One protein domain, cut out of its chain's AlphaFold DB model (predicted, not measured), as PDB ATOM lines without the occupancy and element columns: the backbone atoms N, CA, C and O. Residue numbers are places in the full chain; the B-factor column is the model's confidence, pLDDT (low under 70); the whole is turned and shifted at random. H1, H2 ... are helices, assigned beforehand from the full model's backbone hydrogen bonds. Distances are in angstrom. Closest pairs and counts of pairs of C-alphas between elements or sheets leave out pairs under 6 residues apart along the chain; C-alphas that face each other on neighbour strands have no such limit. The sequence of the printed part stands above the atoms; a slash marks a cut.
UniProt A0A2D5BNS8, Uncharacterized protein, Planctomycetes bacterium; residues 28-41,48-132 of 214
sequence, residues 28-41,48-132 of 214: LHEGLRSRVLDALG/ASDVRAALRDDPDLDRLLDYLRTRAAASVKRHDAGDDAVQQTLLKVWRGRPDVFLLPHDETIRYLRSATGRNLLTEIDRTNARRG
ATOM      1  N   LEU A  28     -13.631   1.843  13.651       89.81
ATOM      2  CA  LEU A  28     -14.881   2.384  14.187       89.81
ATOM      3  C   LEU A  28     -15.085   3.827  13.719       89.81
ATOM      4  O   LEU A  28     -16.153   4.185  13.229       89.81
ATOM      5  N   HIS A  29     -14.036   4.640  13.844       92.19
ATOM      6  CA  HIS A  29     -14.083   6.039  13.459       92.19
ATOM      7  C   HIS A  29     -14.284   6.220  11.956       92.19
ATOM      8  O   HIS A  29     -15.171   6.968  11.559       92.19
ATOM      9  N   GLU A  30     -13.518   5.513  11.122       92.81
ATOM     10  CA  GLU A  30     -13.671   5.605   9.667       92.81
ATOM     11  C   GLU A  30     -15.033   5.078   9.191       92.81
ATOM     12  O   GLU A  30     -15.628   5.653   8.281       92.81
ATOM     13  N   GLY A  31     -15.575   4.040   9.837       92.06
ATOM     14  CA  GLY A  31     -16.913   3.523   9.544       92.06
ATOM     15  C   GLY A  31     -18.016   4.550   9.810       92.06
ATOM     16  O   GLY A  31     -18.837   4.810   8.929       92.06
ATOM     17  N   LEU A  32     -18.008   5.172  10.993       93.88
ATOM     18  CA  LEU A  32     -18.935   6.255  11.335       93.88
ATOM     19  C   LEU A  32     -18.742   7.456  10.409       93.88
ATOM     20  O   LEU A  32     -19.707   7.981   9.856       93.88
ATOM     21  N   ARG A  33     -17.491   7.868  10.191       93.62
ATOM     22  CA  ARG A  33     -17.144   8.989   9.319       93.62
ATOM     23  C   ARG A  33     -17.706   8.789   7.915       93.62
ATOM     24  O   ARG A  33     -18.341   9.707   7.409       93.62
ATOM     25  N   SER A  34     -17.524   7.615   7.307       93.44
ATOM     26  CA  SER A  34     -18.073   7.315   5.979       93.44
ATOM     27  C   SER A  34     -19.591   7.477   5.957       93.44
ATOM     28  O   SER A  34     -20.097   8.261   5.164       93.44
ATOM     29  N   ARG A  35     -20.315   6.824   6.878       93.62
ATOM     30  CA  ARG A  35     -21.787   6.879   6.917       93.62
ATOM     31  C   ARG A  35     -22.318   8.293   7.108       93.62
ATOM     32  O   ARG A  35     -23.281   8.686   6.457       93.62
ATOM     33  N   VAL A  36     -21.684   9.064   7.987       91.56
ATOM     34  CA  VAL A  36     -22.088  10.445   8.254       91.56
ATOM     35  C   VAL A  36     -21.777  11.342   7.059       91.56
ATOM     36  O   VAL A  36     -22.594  12.185   6.703       91.56
ATOM     37  N   LEU A  37     -20.629  11.163   6.400       90.94
ATOM     38  CA  LEU A  37     -20.306  11.898   5.177       90.94
ATOM     39  C   LEU A  37     -21.271  11.559   4.034       90.94
ATOM     40  O   LEU A  37     -21.701  12.483   3.345       90.94
ATOM     41  N   ASP A  38     -21.642  10.287   3.886       90.69
ATOM     42  CA  ASP A  38     -22.613   9.817   2.896       90.69
ATOM     43  C   ASP A  38     -24.006  10.407   3.167       90.69
ATOM     44  O   ASP A  38     -24.654  10.924   2.257       90.69
ATOM     45  N   ALA A  39     -24.446  10.418   4.431       87.69
ATOM     46  CA  ALA A  39     -25.717  11.015   4.843       87.69
ATOM     47  C   ALA A  39     -25.761  12.540   4.635       87.69
ATOM     48  O   ALA A  39     -26.822  13.102   4.364       87.69
ATOM     49  N   LEU A  40     -24.616  13.216   4.760       86.50
ATOM     50  CA  LEU A  40     -24.503  14.666   4.596       86.50
ATOM     51  C   LEU A  40     -24.392  15.121   3.130       86.50
ATOM     52  O   LEU A  40     -24.488  16.324   2.887       86.50
ATOM     53  N   GLY A  41     -24.184  14.220   2.163       82.50
ATOM     54  CA  GLY A  41     -24.102  14.567   0.736       82.50
ATOM     55  C   GLY A  41     -22.941  15.516   0.395       82.50
ATOM     56  O   GLY A  41     -21.884  15.448   1.014       82.50
ATOM     57  N   ALA A  48     -23.070  23.380  10.972       77.06
ATOM     58  CA  ALA A  48     -22.728  22.628  12.182       77.06
ATOM     59  C   ALA A  48     -23.952  21.971  12.860       77.06
ATOM     60  O   ALA A  48     -23.802  21.072  13.688       77.06
ATOM     61  N   SER A  49     -25.174  22.435  12.581       76.31
ATOM     62  CA  SER A  49     -26.418  21.763  12.989       76.31
ATOM     63  C   SER A  49     -26.586  20.409  12.314       76.31
ATOM     64  O   SER A  49     -26.937  19.444  12.986       76.31
ATOM     65  N   ASP A  50     -26.284  20.341  11.024       84.88
ATOM     66  CA  ASP A  50     -26.593  19.196  10.174       84.88
ATOM     67  C   ASP A  50     -25.590  18.079  10.448       84.88
ATOM     68  O   ASP A  50     -25.969  16.930  10.648       84.88
ATOM     69  N   VAL A  51     -24.317  18.450  10.623       82.94
ATOM     70  CA  VAL A  51     -23.264  17.532  11.079       82.94
ATOM     71  C   VAL A  51     -23.618  16.911  12.433       82.94
ATOM     72  O   VAL A  51     -23.471  15.709  12.618       82.94
ATOM     73  N   ARG A  52     -24.118  17.706  13.389       84.06
ATOM     74  CA  ARG A  52     -24.544  17.179  14.697       84.06
ATOM     75  C   ARG A  52     -25.751  16.258  14.600       84.06
ATOM     76  O   ARG A  52     -25.821  15.317  15.381       84.06
ATOM     77  N   ALA A  53     -26.706  16.567  13.724       86.69
ATOM     78  CA  ALA A  53     -27.867  15.714  13.503       86.69
ATOM     79  C   ALA A  53     -27.416  14.357  12.945       86.69
ATOM     80  O   ALA A  53     -27.653  13.341  13.585       86.69
ATOM     81  N   ALA A  54     -26.630  14.368  11.867       88.38
ATOM     82  CA  ALA A  54     -26.116  13.151  11.247       88.38
ATOM     83  C   ALA A  54     -25.226  12.322  12.190       88.38
ATOM     84  O   ALA A  54     -25.361  11.106  12.244       88.38
ATOM     85  N   LEU A  55     -24.357  12.966  12.983       85.94
ATOM     86  CA  LEU A  55     -23.571  12.275  14.013       85.94
ATOM     87  C   LEU A  55     -24.466  11.623  15.075       85.94
ATOM     88  O   LEU A  55     -24.195  10.504  15.485       85.94
ATOM     89  N   ARG A  56     -25.504  12.327  15.546       88.69
ATOM     90  CA  ARG A  56     -26.397  11.835  16.609       88.69
ATOM     91  C   ARG A  56     -27.212  10.622  16.168       88.69
ATOM     92  O   ARG A  56     -27.521   9.782  17.006       88.69
ATOM     93  N   ASP A  57     -27.557  10.561  14.889       88.31
ATOM     94  CA  ASP A  57     -28.341   9.465  14.327       88.31
ATOM     95  C   ASP A  57     -27.478   8.215  14.036       88.31
ATOM     96  O   ASP A  57     -28.023   7.154  13.732       88.31
ATOM     97  N   ASP A  58     -26.144   8.304  14.158       88.62
ATOM     98  CA  ASP A  58     -25.239   7.169  13.951       88.62
ATOM     99  C   ASP A  58     -25.137   6.269  15.207       88.62
ATOM    100  O   ASP A  58     -24.845   6.758  16.304       88.62
ATOM    101  N   PRO A  59     -25.314   4.938  15.072       89.56
ATOM    102  CA  PRO A  59     -25.321   4.009  16.206       89.56
ATOM    103  C   PRO A  59     -23.957   3.822  16.890       89.56
ATOM    104  O   PRO A  59     -23.903   3.311  18.009       89.56
ATOM    105  N   ASP A  60     -22.854   4.201  16.240       89.81
ATOM    106  CA  ASP A  60     -21.502   4.040  16.780       89.81
ATOM    107  C   ASP A  60     -20.973   5.309  17.471       89.81
ATOM    108  O   ASP A  60     -19.868   5.279  18.024       89.81
ATOM    109  N   LEU A  61     -21.740   6.411  17.491       87.38
ATOM    110  CA  LEU A  61     -21.288   7.687  18.059       87.38
ATOM    111  C   LEU A  61     -20.859   7.547  19.523       87.38
ATOM    112  O   LEU A  61     -19.766   7.983  19.881       87.38
ATOM    113  N   ASP A  62     -21.681   6.923  20.365       84.25
ATOM    114  CA  ASP A  62     -21.385   6.804  21.798       84.25
ATOM    115  C   ASP A  62     -20.116   5.976  22.044       84.25
ATOM    116  O   ASP A  62     -19.252   6.359  22.836       84.25
ATOM    117  N   ARG A  63     -19.937   4.889  21.282       87.38
ATOM    118  CA  ARG A  63     -18.729   4.052  21.341       87.38
ATOM    119  C   ARG A  63     -17.489   4.821  20.903       87.38
ATOM    120  O   ARG A  63     -16.425   4.677  21.507       87.38
ATOM    121  N   LEU A  64     -17.617   5.645  19.862       87.69
ATOM    122  CA  LEU A  64     -16.541   6.511  19.405       87.69
ATOM    123  C   LEU A  64     -16.196   7.558  20.471       87.69
ATOM    124  O   LEU A  64     -15.019   7.758  20.757       87.69
ATOM    125  N   LEU A  65     -17.187   8.203  21.089       86.19
ATOM    126  CA  LEU A  65     -16.953   9.199  22.135       86.19
ATOM    127  C   LEU A  65     -16.243   8.597  23.352       86.19
ATOM    128  O   LEU A  65     -15.298   9.209  23.852       86.19
ATOM    129  N   ASP A  66     -16.615   7.391  23.779       85.44
ATOM    130  CA  ASP A  66     -15.929   6.675  24.862       85.44
ATOM    131  C   ASP A  66     -14.485   6.310  24.496       85.44
ATOM    132  O   ASP A  66     -13.554   6.497  25.293       85.44
ATOM    133  N   TYR A  67     -14.265   5.858  23.259       87.50
ATOM    134  CA  TYR A  67     -12.925   5.605  22.738       87.50
ATOM    135  C   TYR A  67     -12.071   6.885  22.732       87.50
ATOM    136  O   TYR A  67     -10.951   6.900  23.258       87.50
ATOM    137  N   LEU A  68     -12.597   7.982  22.176       85.12
ATOM    138  CA  LEU A  68     -11.905   9.269  22.076       85.12
ATOM    139  C   LEU A  68     -11.627   9.854  23.460       85.12
ATOM    140  O   LEU A  68     -10.532  10.365  23.699       85.12
ATOM    141  N   ARG A  69     -12.574   9.722  24.397       83.56
ATOM    142  CA  ARG A  69     -12.393  10.093  25.802       83.56
ATOM    143  C   ARG A  69     -11.242   9.319  26.427       83.56
ATOM    144  O   ARG A  69     -10.359   9.938  27.010       83.56
ATOM    145  N   THR A  70     -11.207   7.999  26.260       83.56
ATOM    146  CA  THR A  70     -10.129   7.144  26.788       83.56
ATOM    147  C   THR A  70      -8.765   7.550  26.228       83.56
ATOM    148  O   THR A  70      -7.785   7.672  26.969       83.56
ATOM    149  N   ARG A  71      -8.691   7.822  24.918       82.25
ATOM    150  CA  ARG A  71      -7.454   8.259  24.254       82.25
ATOM    151  C   ARG A  71      -7.012   9.660  24.669       82.25
ATOM    152  O   ARG A  71      -5.817   9.874  24.852       82.25
ATOM    153  N   ALA A  72      -7.940  10.598  24.831       76.00
ATOM    154  CA  ALA A  72      -7.634  11.946  25.299       76.00
ATOM    155  C   ALA A  72      -7.218  11.941  26.779       76.00
ATOM    156  O   ALA A  72      -6.223  12.570  27.136       76.00
ATOM    157  N   ALA A  73      -7.896  11.159  27.622       73.94
ATOM    158  CA  ALA A  73      -7.578  11.005  29.040       73.94
ATOM    159  C   ALA A  73      -6.169  10.440  29.267       73.94
ATOM    160  O   ALA A  73      -5.485  10.857  30.199       73.94
ATOM    161  N   ALA A  74      -5.677   9.562  28.383       73.75
ATOM    162  CA  ALA A  74      -4.307   9.052  28.458       73.75
ATOM    163  C   ALA A  74      -3.245  10.173  28.464       73.75
ATOM    164  O   ALA A  74      -2.215  10.021  29.114       73.75
ATOM    165  N   SER A  75      -3.516  11.310  27.810       62.53
ATOM    166  CA  SER A  75      -2.606  12.467  27.775       62.53
ATOM    167  C   SER A  75      -2.649  13.347  29.031       62.53
ATOM    168  O   SER A  75      -1.776  14.188  29.216       62.53
ATOM    169  N   VAL A  76      -3.638  13.151  29.910       63.56
ATOM    170  CA  VAL A  76      -3.886  14.000  31.092       63.56
ATOM    171  C   VAL A  76      -4.085  13.208  32.388       63.56
ATOM    172  O   VAL A  76      -4.410  13.786  33.421       63.56
ATOM    173  N   LYS A  77      -3.830  11.890  32.361       57.53
ATOM    174  CA  LYS A  77      -4.138  10.885  33.404       57.53
ATOM    175  C   LYS A  77      -3.520  11.150  34.789       57.53
ATOM    176  O   LYS A  77      -3.736  10.394  35.726       57.53
ATOM    177  N   ARG A  78      -2.691  12.185  34.905       62.31
ATOM    178  CA  ARG A  78      -1.865  12.522  36.066       62.31
ATOM    179  C   ARG A  78      -2.352  13.756  36.837       62.31
ATOM    180  O   ARG A  78      -1.682  14.130  37.800       62.31
ATOM    181  N   HIS A  79      -3.445  14.387  36.401       62.84
ATOM    182  CA  HIS A  79      -3.952  15.636  36.961       62.84
ATOM    183  C   HIS A  79      -5.442  15.532  37.314       62.84
ATOM    184  O   HIS A  79      -6.234  15.077  36.491       62.84
ATOM    185  N   ASP A  80      -5.830  16.021  38.492       68.50
ATOM    186  CA  ASP A  80      -7.198  15.895  39.030       68.50
ATOM    187  C   ASP A  80      -8.261  16.546  38.127       68.50
ATOM    188  O   ASP A  80      -9.365  16.036  37.978       68.50
ATOM    189  N   ALA A  81      -7.905  17.642  37.449       68.81
ATOM    190  CA  ALA A  81      -8.761  18.318  36.461       68.81
ATOM    191  C   ALA A  81      -8.717  17.706  35.038       68.81
ATOM    192  O   ALA A  81      -9.271  18.278  34.097       68.81
ATOM    193  N   GLY A  82      -8.018  16.583  34.838       68.19
ATOM    194  CA  GLY A  82      -7.808  15.971  33.522       68.19
ATOM    195  C   GLY A  82      -9.105  15.502  32.863       68.19
ATOM    196  O   GLY A  82      -9.365  15.825  31.703       68.19
ATOM    197  N   ASP A  83      -9.956  14.806  33.615       72.00
ATOM    198  CA  ASP A  83     -11.238  14.309  33.109       72.00
ATOM    199  C   ASP A  83     -12.192  15.453  32.737       72.00
ATOM    200  O   ASP A  83     -12.842  15.406  31.687       72.00
ATOM    201  N   ASP A  84     -12.214  16.521  33.537       71.19
ATOM    202  CA  ASP A  84     -12.998  17.725  33.255       71.19
ATOM    203  C   ASP A  84     -12.506  18.428  31.986       71.19
ATOM    204  O   ASP A  84     -13.307  18.856  31.149       71.19
ATOM    205  N   ALA A  85     -11.188  18.503  31.786       70.88
ATOM    206  CA  ALA A  85     -10.603  19.072  30.577       70.88
ATOM    207  C   ALA A  85     -10.976  18.268  29.322       70.88
ATOM    208  O   ALA A  85     -11.281  18.862  28.281       70.88
ATOM    209  N   VAL A  86     -11.009  16.934  29.406       77.12
ATOM    210  CA  VAL A  86     -11.449  16.063  28.301       77.12
ATOM    211  C   VAL A  86     -12.928  16.297  27.989       77.12
ATOM    212  O   VAL A  86     -13.280  16.554  26.836       77.12
ATOM    213  N   GLN A  87     -13.796  16.288  29.006       73.75
ATOM    214  CA  GLN A  87     -15.233  16.518  28.819       73.75
ATOM    215  C   GLN A  87     -15.526  17.907  28.236       73.75
ATOM    216  O   GLN A  87     -16.295  18.034  27.279       73.75
ATOM    217  N   GLN A  88     -14.872  18.954  28.748       73.12
ATOM    218  CA  GLN A  88     -15.001  20.306  28.201       73.12
ATOM    219  C   GLN A  88     -14.527  20.384  26.748       73.12
ATOM    220  O   GLN A  88     -15.117  21.114  25.948       73.12
ATOM    221  N   THR A  89     -13.472  19.649  26.395       78.12
ATOM    222  CA  THR A  89     -12.958  19.597  25.023       78.12
ATOM    223  C   THR A  89     -13.990  19.008  24.079       78.12
ATOM    224  O   THR A  89     -14.358  19.665  23.104       78.12
ATOM    225  N   LEU A  90     -14.514  17.823  24.399       77.81
ATOM    226  CA  LEU A  90     -15.533  17.158  23.589       77.81
ATOM    227  C   LEU A  90     -16.792  18.025  23.451       77.81
ATOM    228  O   LEU A  90     -17.312  18.181  22.349       77.81
ATOM    229  N   LEU A  91     -17.230  18.685  24.528       74.44
ATOM    230  CA  LEU A  91     -18.390  19.576  24.491       74.44
ATOM    231  C   LEU A  91     -18.167  20.814  23.605       74.44
ATOM    232  O   LEU A  91     -19.073  21.225  22.875       74.44
ATOM    233  N   LYS A  92     -16.979  21.431  23.664       75.81
ATOM    234  CA  LYS A  92     -16.624  22.583  22.815       75.81
ATOM    235  C   LYS A  92     -16.574  22.189  21.343       75.81
ATOM    236  O   LYS A  92     -17.088  22.933  20.509       75.81
ATOM    237  N   VAL A  93     -15.996  21.027  21.044       76.62
ATOM    238  CA  VAL A  93     -15.975  20.462  19.690       76.62
ATOM    239  C   VAL A  93     -17.401  20.219  19.214       76.62
ATOM    240  O   VAL A  93     -17.800  20.796  18.211       76.62
ATOM    241  N   TRP A  94     -18.214  19.502  19.990       77.62
ATOM    242  CA  TRP A  94     -19.612  19.235  19.656       77.62
ATOM    243  C   TRP A  94     -20.405  20.511  19.344       77.62
ATOM    244  O   TRP A  94     -21.112  20.574  18.345       77.62
ATOM    245  N   ARG A  95     -20.292  21.553  20.178       70.88
ATOM    246  CA  ARG A  95     -21.080  22.789  20.013       70.88
ATOM    247  C   ARG A  95     -20.583  23.699  18.896       70.88
ATOM    248  O   ARG A  95     -21.407  24.342  18.254       70.88
ATOM    249  N   GLY A  96     -19.268  23.821  18.736       72.00
ATOM    250  CA  GLY A  96     -18.669  24.827  17.859       72.00
ATOM    251  C   GLY A  96     -18.167  24.275  16.533       72.00
ATOM    252  O   GLY A  96     -18.330  24.928  15.508       72.00
ATOM    253  N   ARG A  97     -17.540  23.098  16.562       80.12
ATOM    254  CA  ARG A  97     -16.827  22.500  15.427       80.12
ATOM    255  C   ARG A  97     -17.019  20.979  15.362       80.12
ATOM    256  O   ARG A  97     -16.057  20.229  15.537       80.12
ATOM    257  N   PRO A  98     -18.259  20.498  15.169       78.38
ATOM    258  CA  PRO A  98     -18.547  19.066  15.119       78.38
ATOM    259  C   PRO A  98     -17.914  18.376  13.896       78.38
ATOM    260  O   PRO A  98     -17.740  17.164  13.913       78.38
ATOM    261  N   ASP A  99     -17.504  19.144  12.879       84.88
ATOM    262  CA  ASP A  99     -16.711  18.712  11.720       84.88
ATOM    263  C   ASP A  99     -15.407  18.007  12.107       84.88
ATOM    264  O   ASP A  99     -14.926  17.158  11.363       84.88
ATOM    265  N   VAL A 100     -14.858  18.306  13.287       84.50
ATOM    266  CA  VAL A 100     -13.650  17.646  13.795       84.50
ATOM    267  C   VAL A 100     -13.842  16.135  13.943       84.50
ATOM    268  O   VAL A 100     -12.890  15.404  13.714       84.50
ATOM    269  N   PHE A 101     -15.047  15.650  14.265       86.75
ATOM    270  CA  PHE A 101     -15.338  14.207  14.333       86.75
ATOM    271  C   PHE A 101     -15.419  13.533  12.954       86.75
ATOM    272  O   PHE A 101     -15.612  12.328  12.875       86.75
ATOM    273  N   LEU A 102     -15.331  14.305  11.868       90.56
ATOM    274  CA  LEU A 102     -15.347  13.807  10.491       90.56
ATOM    275  C   LEU A 102     -13.979  13.927   9.811       90.56
ATOM    276  O   LEU A 102     -13.846  13.615   8.623       90.56
ATOM    277  N   LEU A 103     -12.962  14.395  10.536       88.31
ATOM    278  CA  LEU A 103     -11.578  14.354  10.077       88.31
ATOM    279  C   LEU A 103     -11.063  12.909  10.099       88.31
ATOM    280  O   LEU A 103     -11.635  12.065  10.790       88.31
ATOM    281  N   PRO A 104      -9.965  12.603   9.389       88.88
ATOM    282  CA  PRO A 104      -9.270  11.335   9.567       88.88
ATOM    283  C   PRO A 104      -8.961  11.058  11.044       88.88
ATOM    284  O   PRO A 104      -8.789  11.981  11.854       88.88
ATOM    285  N   HIS A 105      -8.881   9.779  11.406       86.75
ATOM    286  CA  HIS A 105      -8.660   9.359  12.791       86.75
ATOM    287  C   HIS A 105      -7.494  10.056  13.493       86.75
ATOM    288  O   HIS A 105      -7.683  10.663  14.552       86.75
ATOM    289  N   ASP A 106      -6.312  10.026  12.889       83.56
ATOM    290  CA  ASP A 106      -5.109  10.569  13.518       83.56
ATOM    291  C   ASP A 106      -5.198  12.087  13.697       83.56
ATOM    292  O   ASP A 106      -4.782  12.631  14.723       83.56
ATOM    293  N   GLU A 107      -5.834  12.783  12.752       83.25
ATOM    294  CA  GLU A 107      -6.075  14.221  12.849       83.25
ATOM    295  C   GLU A 107      -7.044  14.568  13.978       83.25
ATOM    296  O   GLU A 107      -6.801  15.517  14.730       83.25
ATOM    297  N   THR A 108      -8.101  13.772  14.140       85.12
ATOM    298  CA  THR A 108      -9.082  13.927  15.220       85.12
ATOM    299  C   THR A 108      -8.419  13.727  16.578       85.12
ATOM    300  O   THR A 108      -8.567  14.558  17.478       85.12
ATOM    301  N   ILE A 109      -7.619  12.666  16.728       83.94
ATOM    302  CA  ILE A 109      -6.883  12.379  17.964       83.94
ATOM    303  C   ILE A 109      -5.884  13.490  18.280       83.94
ATOM    304  O   ILE A 109      -5.855  13.980  19.414       83.94
ATOM    305  N   ARG A 110      -5.096  13.927  17.293       81.06
ATOM    306  CA  ARG A 110      -4.143  15.031  17.449       81.06
ATOM    307  C   ARG A 110      -4.853  16.307  17.893       81.06
ATOM    308  O   ARG A 110      -4.445  16.922  18.878       81.06
ATOM    309  N   TYR A 111      -5.964  16.660  17.241       84.12
ATOM    310  CA  TYR A 111      -6.762  17.826  17.611       84.12
ATOM    311  C   TYR A 111      -7.265  17.735  19.056       84.12
ATOM    312  O   TYR A 111      -7.124  18.691  19.826       84.12
ATOM    313  N   LEU A 112      -7.835  16.590  19.444       81.56
ATOM    314  CA  LEU A 112      -8.385  16.391  20.782       81.56
ATOM    315  C   LEU A 112      -7.304  16.436  21.861       81.56
ATOM    316  O   LEU A 112      -7.537  17.065  22.891       81.56
ATOM    317  N   ARG A 113      -6.115  15.864  21.630       78.94
ATOM    318  CA  ARG A 113      -4.981  15.982  22.566       78.94
ATOM    319  C   ARG A 113      -4.575  17.441  22.761       78.94
ATOM    320  O   ARG A 113      -4.560  17.926  23.892       78.94
ATOM    321  N   SER A 114      -4.340  18.179  21.675       78.94
ATOM    322  CA  SER A 114      -3.942  19.592  21.752       78.94
ATOM    323  C   SER A 114      -5.026  20.481  22.375       78.94
ATOM    324  O   SER A 114      -4.728  21.447  23.079       78.94
ATOM    325  N   ALA A 115      -6.304  20.208  22.115       74.38
ATOM    326  CA  ALA A 115      -7.409  20.950  22.716       74.38
ATOM    327  C   ALA A 115      -7.597  20.615  24.206       74.38
ATOM    328  O   ALA A 115      -7.821  21.528  25.003       74.38
ATOM    329  N   THR A 116      -7.423  19.347  24.584       73.88
ATOM    330  CA  THR A 116      -7.488  18.887  25.977       73.88
ATOM    331  C   THR A 116      -6.366  19.495  26.807       73.88
ATOM    332  O   THR A 116      -6.655  20.077  27.848       73.88
ATOM    333  N   GLY A 117      -5.121  19.475  26.321       72.38
ATOM    334  CA  GLY A 117      -3.993  20.103  27.018       72.38
ATOM    335  C   GLY A 117      -4.219  21.597  27.280       72.38
ATOM    336  O   GLY A 117      -4.032  22.072  28.396       72.38
ATOM    337  N   ARG A 118      -4.734  22.343  26.292       74.06
ATOM    338  CA  ARG A 118      -5.069  23.771  26.468       74.06
ATOM    339  C   ARG A 118      -6.182  24.006  27.490       74.06
ATOM    340  O   ARG A 118      -6.110  24.962  28.263       74.06
ATOM    341  N   ASN A 119      -7.217  23.168  27.483       66.25
ATOM    342  CA  ASN A 119      -8.312  23.276  28.448       66.25
ATOM    343  C   ASN A 119      -7.851  22.916  29.862       66.25
ATOM    344  O   ASN A 119      -8.256  23.592  30.801       66.25
ATOM    345  N   LEU A 120      -6.967  21.927  29.997       70.56
ATOM    346  CA  LEU A 120      -6.358  21.565  31.270       70.56
ATOM    347  C   LEU A 120      -5.545  22.727  31.845       70.56
ATOM    348  O   LEU A 120      -5.796  23.127  32.975       70.56
ATOM    349  N   LEU A 121      -4.650  23.325  31.051       68.25
ATOM    350  CA  LEU A 121      -3.880  24.506  31.467       68.25
ATOM    351  C   LEU A 121      -4.799  25.656  31.899       68.25
ATOM    352  O   LEU A 121      -4.623  26.231  32.965       68.25
ATOM    353  N   THR A 122      -5.852  25.919  31.120       70.19
ATOM    354  CA  THR A 122      -6.842  26.953  31.460       70.19
ATOM    355  C   THR A 122      -7.531  26.674  32.798       70.19
ATOM    356  O   THR A 122      -7.826  27.605  33.549       70.19
ATOM    357  N   GLU A 123      -7.838  25.412  33.101       62.47
ATOM    358  CA  GLU A 123      -8.526  25.055  34.342       62.47
ATOM    359  C   GLU A 123      -7.584  25.048  35.550       62.47
ATOM    360  O   GLU A 123      -7.991  25.463  36.638       62.47
ATOM    361  N   ILE A 124      -6.313  24.693  35.351       64.06
ATOM    362  CA  ILE A 124      -5.244  24.886  36.339       64.06
ATOM    363  C   ILE A 124      -5.119  26.376  36.677       64.06
ATOM    364  O   ILE A 124      -5.233  26.750  37.845       64.06
ATOM    365  N   ASP A 125      -5.007  27.241  35.666       66.06
ATOM    366  CA  ASP A 125      -4.885  28.691  35.847       66.06
ATOM    367  C   ASP A 125      -6.087  29.285  36.590       66.06
ATOM    368  O   ASP A 125      -5.942  30.103  37.500       66.06
ATOM    369  N   ARG A 126      -7.305  28.847  36.245       63.19
ATOM    370  CA  ARG A 126      -8.531  29.274  36.938       63.19
ATOM    371  C   ARG A 126      -8.587  28.797  38.375       63.19
ATOM    372  O   ARG A 126      -9.047  29.545  39.237       63.19
ATOM    373  N   THR A 127      -8.168  27.564  38.635       61.00
ATOM    374  CA  THR A 127      -8.141  27.004  39.988       61.00
ATOM    375  C   THR A 127      -7.144  27.770  40.851       61.00
ATOM    376  O   THR A 127      -7.481  28.166  41.967       61.00
ATOM    377  N   ASN A 128      -5.974  28.090  40.297       59.03
ATOM    378  CA  ASN A 128      -4.955  28.907  40.952       59.03
ATOM    379  C   ASN A 128      -5.459  30.333  41.228       59.03
ATOM    380  O   ASN A 128      -5.317  30.834  42.343       59.03
ATOM    381  N   ALA A 129      -6.151  30.952  40.266       56.56
ATOM    382  CA  ALA A 129      -6.749  32.275  40.439       56.56
ATOM    383  C   ALA A 129      -7.880  32.298  41.491       56.56
ATOM    384  O   ALA A 129      -7.975  33.237  42.280       56.56
ATOM    385  N   ARG A 130      -8.739  31.266  41.535       54.69
ATOM    386  CA  ARG A 130      -9.853  31.157  42.502       54.69
ATOM    387  C   ARG A 130      -9.388  30.894  43.930       54.69
ATOM    388  O   ARG A 130     -10.060  31.319  44.862       54.69
ATOM    389  N   ARG A 131      -8.247  30.228  44.108       54.22
ATOM    390  CA  ARG A 131      -7.626  30.014  45.424       54.22
ATOM    391  C   ARG A 131      -6.967  31.279  45.995       54.22
ATOM    392  O   ARG A 131      -6.357  31.204  47.052       54.22
ATOM    393  N   GLY A 132      -7.099  32.434  45.333       38.97
ATOM    394  CA  GLY A 132      -6.533  33.695  45.817       38.97
ATOM    395  C   GLY A 132      -5.009  33.735  45.749       38.97
ATOM    396  O   GLY A 132      -4.391  34.579  46.393       38.97
TER     397      GLY A 132
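AT A GLANCE: This is residues 28 to 41 and 48 to 132 of the 214 residues of an uncharacterized protein of Planctomycetes bacterium (UniProt A0A2D5BNS8). A rod of crossed helices: the long helix H6 runs along much of its length and crosses a splayed hairpin of H3 and H4, while H1, H2 and the short H5 cluster at one end. The far end of the rod is made by the last residues of H6 and the two residues after it. The printed part has 99 residues with six named helices, H1 to H6 in that order, and no named strand; the class is all helix. It is compact, with a radius of gyration of the C-alphas of 14.6 A, and spans 52 by 24 by 20 A.

HOW THE PARTS SIT: H1, residues 28 to 40, touches H2, residues 48 to 56, with its residues 36 to 40 alone; their closest C-alphas, of Val 36 and Ala 54, are 5.7 A apart, at a steep tilt of 53 degrees, opposite ways. Residues 28 to 32 of H1 only just touch H3, residues 61 to 74, with 3 pairs of C-alphas within 8 A, the closest being His 29 and Leu 64 at 6.5 A. H3 forms a helical hairpin with H4, residues 82 to 96: the closest C-alphas, of Ala 72 and Val 86, are 6.4 A apart, and the tilt is steep at 44 degrees, opposite ways. H5, residues 98 to 102, touches H1, with the C-alphas of Arg 33 and Leu 102 closest at 5.3 A. H5 also touches H2, with Ala 48 and Pro 98 closest at 6.2 A between C-alphas. H6, residues 105 to 130, touches H4 with its residues 112 to 123 alone, the closest C-alphas being those of Ala 85 and Leu 120 at 5.0 A, at a steep tilt of 64 degrees, opposite ways. H6 touches H3 at a steep tilt of 61 degrees, the same way, with the C-alphas of Ala 72 and Arg 113 closest at 5.5 A. H2 and H6 are apart. In H1, H2, H3, H4 and H6 every O i to N i+4 pair is within hydrogen-bond range; in H5 0 of 1 is, beside 2 of 2 O i to N i+3 pairs.

IN THESE COORDINATES: H1 begins at C-alpha 28, (-14.881, 2.384, 14.187), and is 18.3 A long. H3 measures 20.0 A and H4 21.0 A. H6, the longest helix, measures 36.9 A from C-alpha 105, (-8.660, 9.359, 12.791), to C-alpha 130, (-9.853, 31.157, 42.502).

THE WHOLE: The C-alphas of Gly 41 and Gly 132, the two farthest apart, are 52.0 A apart. Residues 42 to 47 are not printed, and C-alphas 41 and 48 across this cut are 14.1 A apart. The links H2 to H3, H4 to H5 and H5 to H6 are tight, and H3 to H4 is short. The mean pLDDT of the printed part is 78.4; residues 75 to 82, 119, 121 and 123 to 132 are under 70.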